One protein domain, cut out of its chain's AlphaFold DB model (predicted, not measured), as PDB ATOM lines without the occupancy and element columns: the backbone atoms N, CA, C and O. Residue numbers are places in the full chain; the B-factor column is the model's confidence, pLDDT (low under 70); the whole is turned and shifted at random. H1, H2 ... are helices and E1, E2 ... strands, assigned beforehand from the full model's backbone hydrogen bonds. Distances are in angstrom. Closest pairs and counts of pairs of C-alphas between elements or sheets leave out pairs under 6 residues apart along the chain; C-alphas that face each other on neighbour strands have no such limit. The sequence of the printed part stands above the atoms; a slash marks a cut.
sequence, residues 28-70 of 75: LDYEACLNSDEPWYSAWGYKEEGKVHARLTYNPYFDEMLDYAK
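What this domain is: This is residues 28 to 70 of the 75 residues of an uncharacterized protein of Vibrio sp. 03-59-1 (UniProt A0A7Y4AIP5). What is the shape? A small head, where helix H1 packs next to E2 of a two-strand sheet, E1 and E2, runs out into an arm ending in H2; residues 60 to 70 stick out and make the length. What is printed? There are 43 residues with elements H1, E1, E2, H2 in order, mixed helices and strands, the sheet parallel. It is only just loose, close to extended, with a radius of gyration of the C-alphas of 13.5 A and spans of 41 by 18 by 13 A.

How they stand to each other: What comes near the first helix? The closest C-alphas of H1, residues 28 to 34, and E2, residues 53 to 55, are those of Cys 33 and Ala 54, 6.1 A apart. How do the strands pair? E1, residues 40 to 42, is parallel to E2 at 46 degrees; N 54 and O 40, 2.8 A apart, are within hydrogen-bond range. Where is the last helix? H2, residues 62 to 70, is apart from H1 and E1. In H1 and H2 every O i to N i+4 pair is within hydrogen-bond range.

Where its parts are: Where does H1 begin? C-alpha 28 is at (-95.237, -16.961, 71.273), and H1 measures 10.0 A from first to last C-alpha. And the others? E1 measures 6.6 A, E2 6.5 A and H2 12.2 A, ending at C-alpha 70 (-133.099, -2.431, 68.505).

The domain as a whole: How large is it? The C-alphas farthest apart, of Asn 35 and Lys 70, are 41.4 A apart. Any cut, long link or low confidence? The printed part has no cut, no link is long, and no printed residue is under 70 in pLDDT.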
ATOM      1  N   LEU A  28     -95.184 -15.880  70.285       96.00
ATOM      2  CA  LEU A  28     -95.237 -16.961  71.273       96.00
ATOM      3  C   LEU A  28     -96.673 -17.376  71.617       96.00
ATOM      4  O   LEU A  28     -96.921 -18.565  71.790       96.00
ATOM      5  N   ASP A  29     -97.619 -16.431  71.668       96.06
ATOM      6  CA  ASP A  29     -99.035 -16.751  71.901       96.06
ATOM      7  C   ASP A  29     -99.597 -17.568  70.718       96.06
ATOM      8  O   ASP A  29    -100.343 -18.528  70.912       96.06
ATOM      9  N   TYR A  30     -99.213 -17.200  69.489       97.00
ATOM     10  CA  TYR A  30     -99.635 -17.885  68.266       97.00
ATOM     11  C   TYR A  30     -99.113 -19.326  68.209       97.00
ATOM     12  O   TYR A  30     -99.898 -20.253  68.008       97.00
ATOM     13  N   GLU A  31     -97.813 -19.516  68.441       97.88
ATOM     14  CA  GLU A  31     -97.188 -20.842  68.475       97.88
ATOM     15  C   GLU A  31     -97.754 -21.708  69.607       97.88
ATOM     16  O   GLU A  31     -98.063 -22.878  69.391       97.88
ATOM     17  N   ALA A  32     -97.956 -21.147  70.805       97.06
ATOM     18  CA  ALA A  32     -98.554 -21.884  71.916       97.06
ATOM     19  C   ALA A  32     -99.960 -22.388  71.568       97.06
ATOM     20  O   ALA A  32    -100.285 -23.538  71.854       97.06
ATOM     21  N   CYS A  33    -100.774 -21.557  70.910       97.31
ATOM     22  CA  CYS A  33    -102.099 -21.964  70.463       97.31
ATOM     23  C   CYS A  33    -102.045 -23.073  69.410       97.31
ATOM     24  O   CYS A  33    -102.796 -24.029  69.535       97.31
ATOM     25  N   LEU A  34    -101.165 -22.998  68.405       97.06
ATOM     26  CA  LEU A  34    -101.077 -24.044  67.371       97.06
ATOM     27  C   LEU A  34    -100.740 -25.428  67.940       97.06
ATOM     28  O   LEU A  34    -101.112 -26.435  67.348       97.06
ATOM     29  N   ASN A  35    -100.037 -25.465  69.072       97.38
ATOM     30  CA  ASN A  35     -99.626 -26.689  69.756       97.38
ATOM     31  C   ASN A  35    -100.580 -27.102  70.894       97.38
ATOM     32  O   ASN A  35    -100.245 -27.989  71.677       97.38
ATOM     33  N   SER A  36    -101.733 -26.443  71.028       96.06
ATOM     34  CA  SER A  36    -102.738 -26.751  72.044       96.06
ATOM     35  C   SER A  36    -103.903 -27.510  71.415       96.06
ATOM     36  O   SER A  36    -104.529 -27.000  70.486       96.06
ATOM     37  N   ASP A  37    -104.198 -28.697  71.951       94.38
ATOM     38  CA  ASP A  37    -105.353 -29.511  71.540       94.38
ATOM     39  C   ASP A  37    -106.684 -28.931  72.055       94.38
ATOM     40  O   ASP A  37    -107.726 -29.097  71.428       94.38
ATOM     41  N   GLU A  38    -106.648 -28.233  73.196       93.31
ATOM     42  CA  GLU A  38    -107.819 -27.644  73.858       93.31
ATOM     43  C   GLU A  38    -107.486 -26.235  74.395       93.31
ATOM     44  O   GLU A  38    -107.318 -26.039  75.605       93.31
ATOM     45  N   PRO A  39    -107.329 -25.223  73.519       95.31
ATOM     46  CA  PRO A  39    -107.068 -23.863  73.964       95.31
ATOM     47  C   PRO A  39    -108.320 -23.223  74.570       95.31
ATOM     48  O   PRO A  39    -109.462 -23.550  74.248       95.31
ATOM     49  N   TRP A  40    -108.106 -22.207  75.400       95.56
ATOM     50  CA  TRP A  40    -109.185 -21.351  75.882       95.56
ATOM     51  C   TRP A  40    -109.577 -20.340  74.809       95.56
ATOM     52  O   TRP A  40    -108.718 -19.760  74.154       95.56
ATOM     53  N   TYR A  41    -110.862 -20.039  74.663       92.25
ATOM     54  CA  TYR A  41    -111.305 -19.018  73.714       92.25
ATOM     55  C   TYR A  41    -111.470 -17.668  74.405       92.25
ATOM     56  O   TYR A  41    -112.052 -17.575  75.486       92.25
ATOM     57  N   SER A  42    -110.955 -16.603  73.792       92.06
ATOM     58  CA  SER A  42    -111.064 -15.252  74.348       92.06
ATOM     59  C   SER A  42    -111.214 -14.170  73.289       92.06
ATOM     60  O   SER A  42    -111.008 -14.377  72.092       92.06
ATOM     61  N   ALA A  43    -111.528 -12.959  73.749       90.88
ATOM     62  CA  ALA A  43    -111.338 -11.767  72.940       90.88
ATOM     63  C   ALA A  43    -109.846 -11.547  72.629       90.88
ATOM     64  O   ALA A  43    -108.958 -12.019  73.348       90.88
ATOM     65  N   TRP A  44    -109.597 -10.782  71.565       91.75
ATOM     66  CA  TRP A  44    -108.256 -10.402  71.133       91.75
ATOM     67  C   TRP A  44    -107.460  -9.742  72.264       91.75
ATOM     68  O   TRP A  44    -107.919  -8.772  72.865       91.75
ATOM     69  N   GLY A  45    -106.243 -10.226  72.490       93.12
ATOM     70  CA  GLY A  45    -105.285  -9.660  73.435       93.12
ATOM     71  C   GLY A  45    -105.563  -9.984  74.902       93.12
ATOM     72  O   GLY A  45    -104.782  -9.562  75.753       93.12
ATOM     73  N   TYR A  46    -106.631 -10.722  75.213       95.00
ATOM     74  CA  TYR A  46    -106.856 -11.211  76.570       95.00
ATOM     75  C   TYR A  46    -105.789 -12.247  76.944       95.00
ATOM     76  O   TYR A  46    -105.442 -13.109  76.135       95.00
ATOM     77  N   LYS A  47    -105.273 -12.143  78.171       94.19
ATOM     78  CA  LYS A  47    -104.290 -13.065  78.739       94.19
ATOM     79  C   LYS A  47    -104.704 -13.436  80.152       94.19
ATOM     80  O   LYS A  47    -105.098 -12.568  80.929       94.19
ATOM     81  N   GLU A  48    -104.534 -14.705  80.480       96.38
ATOM     82  CA  GLU A  48    -104.699 -15.236  81.822       96.38
ATOM     83  C   GLU A  48    -103.552 -16.208  82.106       96.38
ATOM     84  O   GLU A  48    -103.129 -16.969  81.232       96.38
ATOM     85  N   GLU A  49    -102.998 -16.145  83.316       96.06
ATOM     86  CA  GLU A  49    -101.877 -16.998  83.700       96.06
ATOM     87  C   GLU A  49    -102.264 -18.480  83.611       96.06
ATOM     88  O   GLU A  49    -103.340 -18.889  84.044       96.06
ATOM     89  N   GLY A  50    -101.387 -19.288  83.015       95.81
ATOM     90  CA  GLY A  50    -101.629 -20.717  82.818       95.81
ATOM     91  C   GLY A  50    -102.601 -21.059  81.683       95.81
ATOM     92  O   GLY A  50    -102.884 -22.240  81.491       95.81
ATOM     93  N   LYS A  51    -103.086 -20.077  80.908       97.44
ATOM     94  CA  LYS A  51    -103.981 -20.318  79.769       97.44
ATOM     95  C   LYS A  51    -103.344 -19.941  78.438       97.44
ATOM     96  O   LYS A  51    -102.783 -18.862  78.261       97.44
ATOM     97  N   VAL A  52    -103.495 -20.843  77.474       97.62
ATOM     98  CA  VAL A  52    -103.226 -20.594  76.056       97.62
ATOM     99  C   VAL A  52    -104.543 -20.223  75.393       97.62
ATOM    100  O   VAL A  52    -105.541 -20.914  75.599       97.62
ATOM    101  N   HIS A  53    -104.547 -19.143  74.610       97.06
ATOM    102  CA  HIS A  53    -105.781 -18.595  74.060       97.06
ATOM    103  C   HIS A  53    -105.865 -18.654  72.531       97.06
ATOM    104  O   HIS A  53    -105.050 -18.049  71.831       97.06
ATOM    105  N   ALA A  54    -106.926 -19.282  72.027       95.50
ATOM    106  CA  ALA A  54    -107.446 -19.069  70.684       95.50
ATOM    107  C   ALA A  54    -108.423 -17.881  70.681       95.50
ATOM    108  O   ALA A  54    -109.054 -17.541  71.687       95.50
ATOM    109  N   ARG A  55    -108.564 -17.217  69.535       93.00
ATOM    110  CA  ARG A  55    -109.490 -16.095  69.382       93.00
ATOM    111  C   ARG A  55    -110.913 -16.609  69.208       93.00
ATOM    112  O   ARG A  55    -111.185 -17.389  68.300       93.00
ATOM    113  N   LEU A  56    -111.838 -16.073  69.994       90.94
ATOM    114  CA  LEU A  56    -113.265 -16.288  69.810       90.94
ATOM    115  C   LEU A  56    -113.740 -15.644  68.495       90.94
ATOM    116  O   LEU A  56    -113.511 -14.457  68.234       90.94
ATOM    117  N   THR A  57    -114.368 -16.449  67.645       88.94
ATOM    118  CA  THR A  57    -114.754 -16.097  66.269       88.94
ATOM    119  C   THR A  57    -116.210 -15.674  66.118       88.94
ATOM    120  O   THR A  57    -116.547 -15.022  65.125       88.94
ATOM    121  N   TYR A  58    -117.055 -15.979  67.104       88.00
ATOM    122  CA  TYR A  58    -118.442 -15.530  67.173       88.00
ATOM    123  C   TYR A  58    -118.686 -14.654  68.409       88.00
ATOM    124  O   TYR A  58    -117.905 -14.664  69.356       88.00
ATOM    125  N   ASN A  59    -119.747 -13.851  68.388       87.94
ATOM    126  CA  ASN A  59    -120.227 -13.148  69.570       87.94
ATOM    127  C   ASN A  59    -121.243 -14.046  70.298       87.94
ATOM    128  O   ASN A  59    -122.349 -14.194  69.779       87.94
ATOM    129  N   PRO A  60    -120.923 -14.616  71.474       87.00
ATOM    130  CA  PRO A  60    -121.885 -15.403  72.246       87.00
ATOM    131  C   PRO A  60    -123.033 -14.542  72.784       87.00
ATOM    132  O   PRO A  60    -124.078 -15.074  73.123       87.00
ATOM    133  N   TYR A  61    -122.860 -13.216  72.788       88.31
ATOM    134  CA  TYR A  61    -123.870 -12.246  73.199       88.31
ATOM    135  C   TYR A  61    -124.531 -11.539  72.010       88.31
ATOM    136  O   TYR A  61    -124.881 -10.357  72.080       88.31
ATOM    137  N   PHE A  62    -124.584 -12.196  70.846       88.62
ATOM    138  CA  PHE A  62    -125.097 -11.556  69.635       88.62
ATOM    139  C   PHE A  62    -126.560 -11.137  69.785       88.62
ATOM    140  O   PHE A  62    -126.899 -10.018  69.402       88.62
ATOM    141  N   ASP A  63    -127.393 -11.996  70.373       89.19
ATOM    142  CA  ASP A  63    -128.818 -11.725  70.546       89.19
ATOM    143  C   ASP A  63    -129.059 -10.580  71.537       89.19
ATOM    144  O   ASP A  63    -129.813  -9.661  71.219       89.19
ATOM    145  N   GLU A  64    -128.348 -10.531  72.674       92.25
ATOM    146  CA  GLU A  64    -128.486  -9.404  73.610       92.25
ATOM    147  C   GLU A  64    -127.962  -8.098  73.009       92.25
ATOM    148  O   GLU A  64    -128.578  -7.043  73.176       92.25
ATOM    149  N   MET A  65    -126.843  -8.149  72.278       91.00
ATOM    150  CA  MET A  65    -126.326  -6.990  71.550       91.00
ATOM    151  C   MET A  65    -127.351  -6.491  70.526       91.00
ATOM    152  O   MET A  65    -127.561  -5.282  70.402       91.00
ATOM    153  N   LEU A  66    -127.978  -7.404  69.783       91.06
ATOM    154  CA  LEU A  66    -128.972  -7.080  68.770       91.06
ATOM    155  C   LEU A  66    -130.239  -6.488  69.399       91.06
ATOM    156  O   LEU A  66    -130.766  -5.503  68.886       91.06
ATOM    157  N   ASP A  67    -130.713  -7.043  70.510       93.38
ATOM    158  CA  ASP A  67    -131.878  -6.522  71.226       93.38
ATOM    159  C   ASP A  67    -131.599  -5.156  71.854       93.38
ATOM    160  O   ASP A  67    -132.427  -4.243  71.747       93.38
ATOM    161  N   TYR A  68    -130.399  -4.956  72.406       93.56
ATOM    162  CA  TYR A  68    -129.954  -3.640  72.847       93.56
ATOM    163  C   TYR A  68    -129.929  -2.645  71.685       93.56
ATOM    164  O   TYR A  68    -130.488  -1.553  71.810       93.56
ATOM    165  N   ALA A  69    -129.352  -3.024  70.540       92.44
ATOM    166  CA  ALA A  69    -129.325  -2.176  69.356       92.44
ATOM    167  C   ALA A  69    -130.747  -1.763  68.945       92.44
ATOM    168  O   ALA A  69    -131.019  -0.568  68.863       92.44
ATOM    169  N   LYS A  70    -131.682  -2.717  68.814       93.88
ATOM    170  CA  LYS A  70    -133.099  -2.431  68.505       93.88
ATOM    171  C   LYS A  70    -133.727  -1.441  69.489       93.88
ATOM    172  O   LYS A  70    -134.478  -0.568  69.066       93.88
TER     173      LYS A  70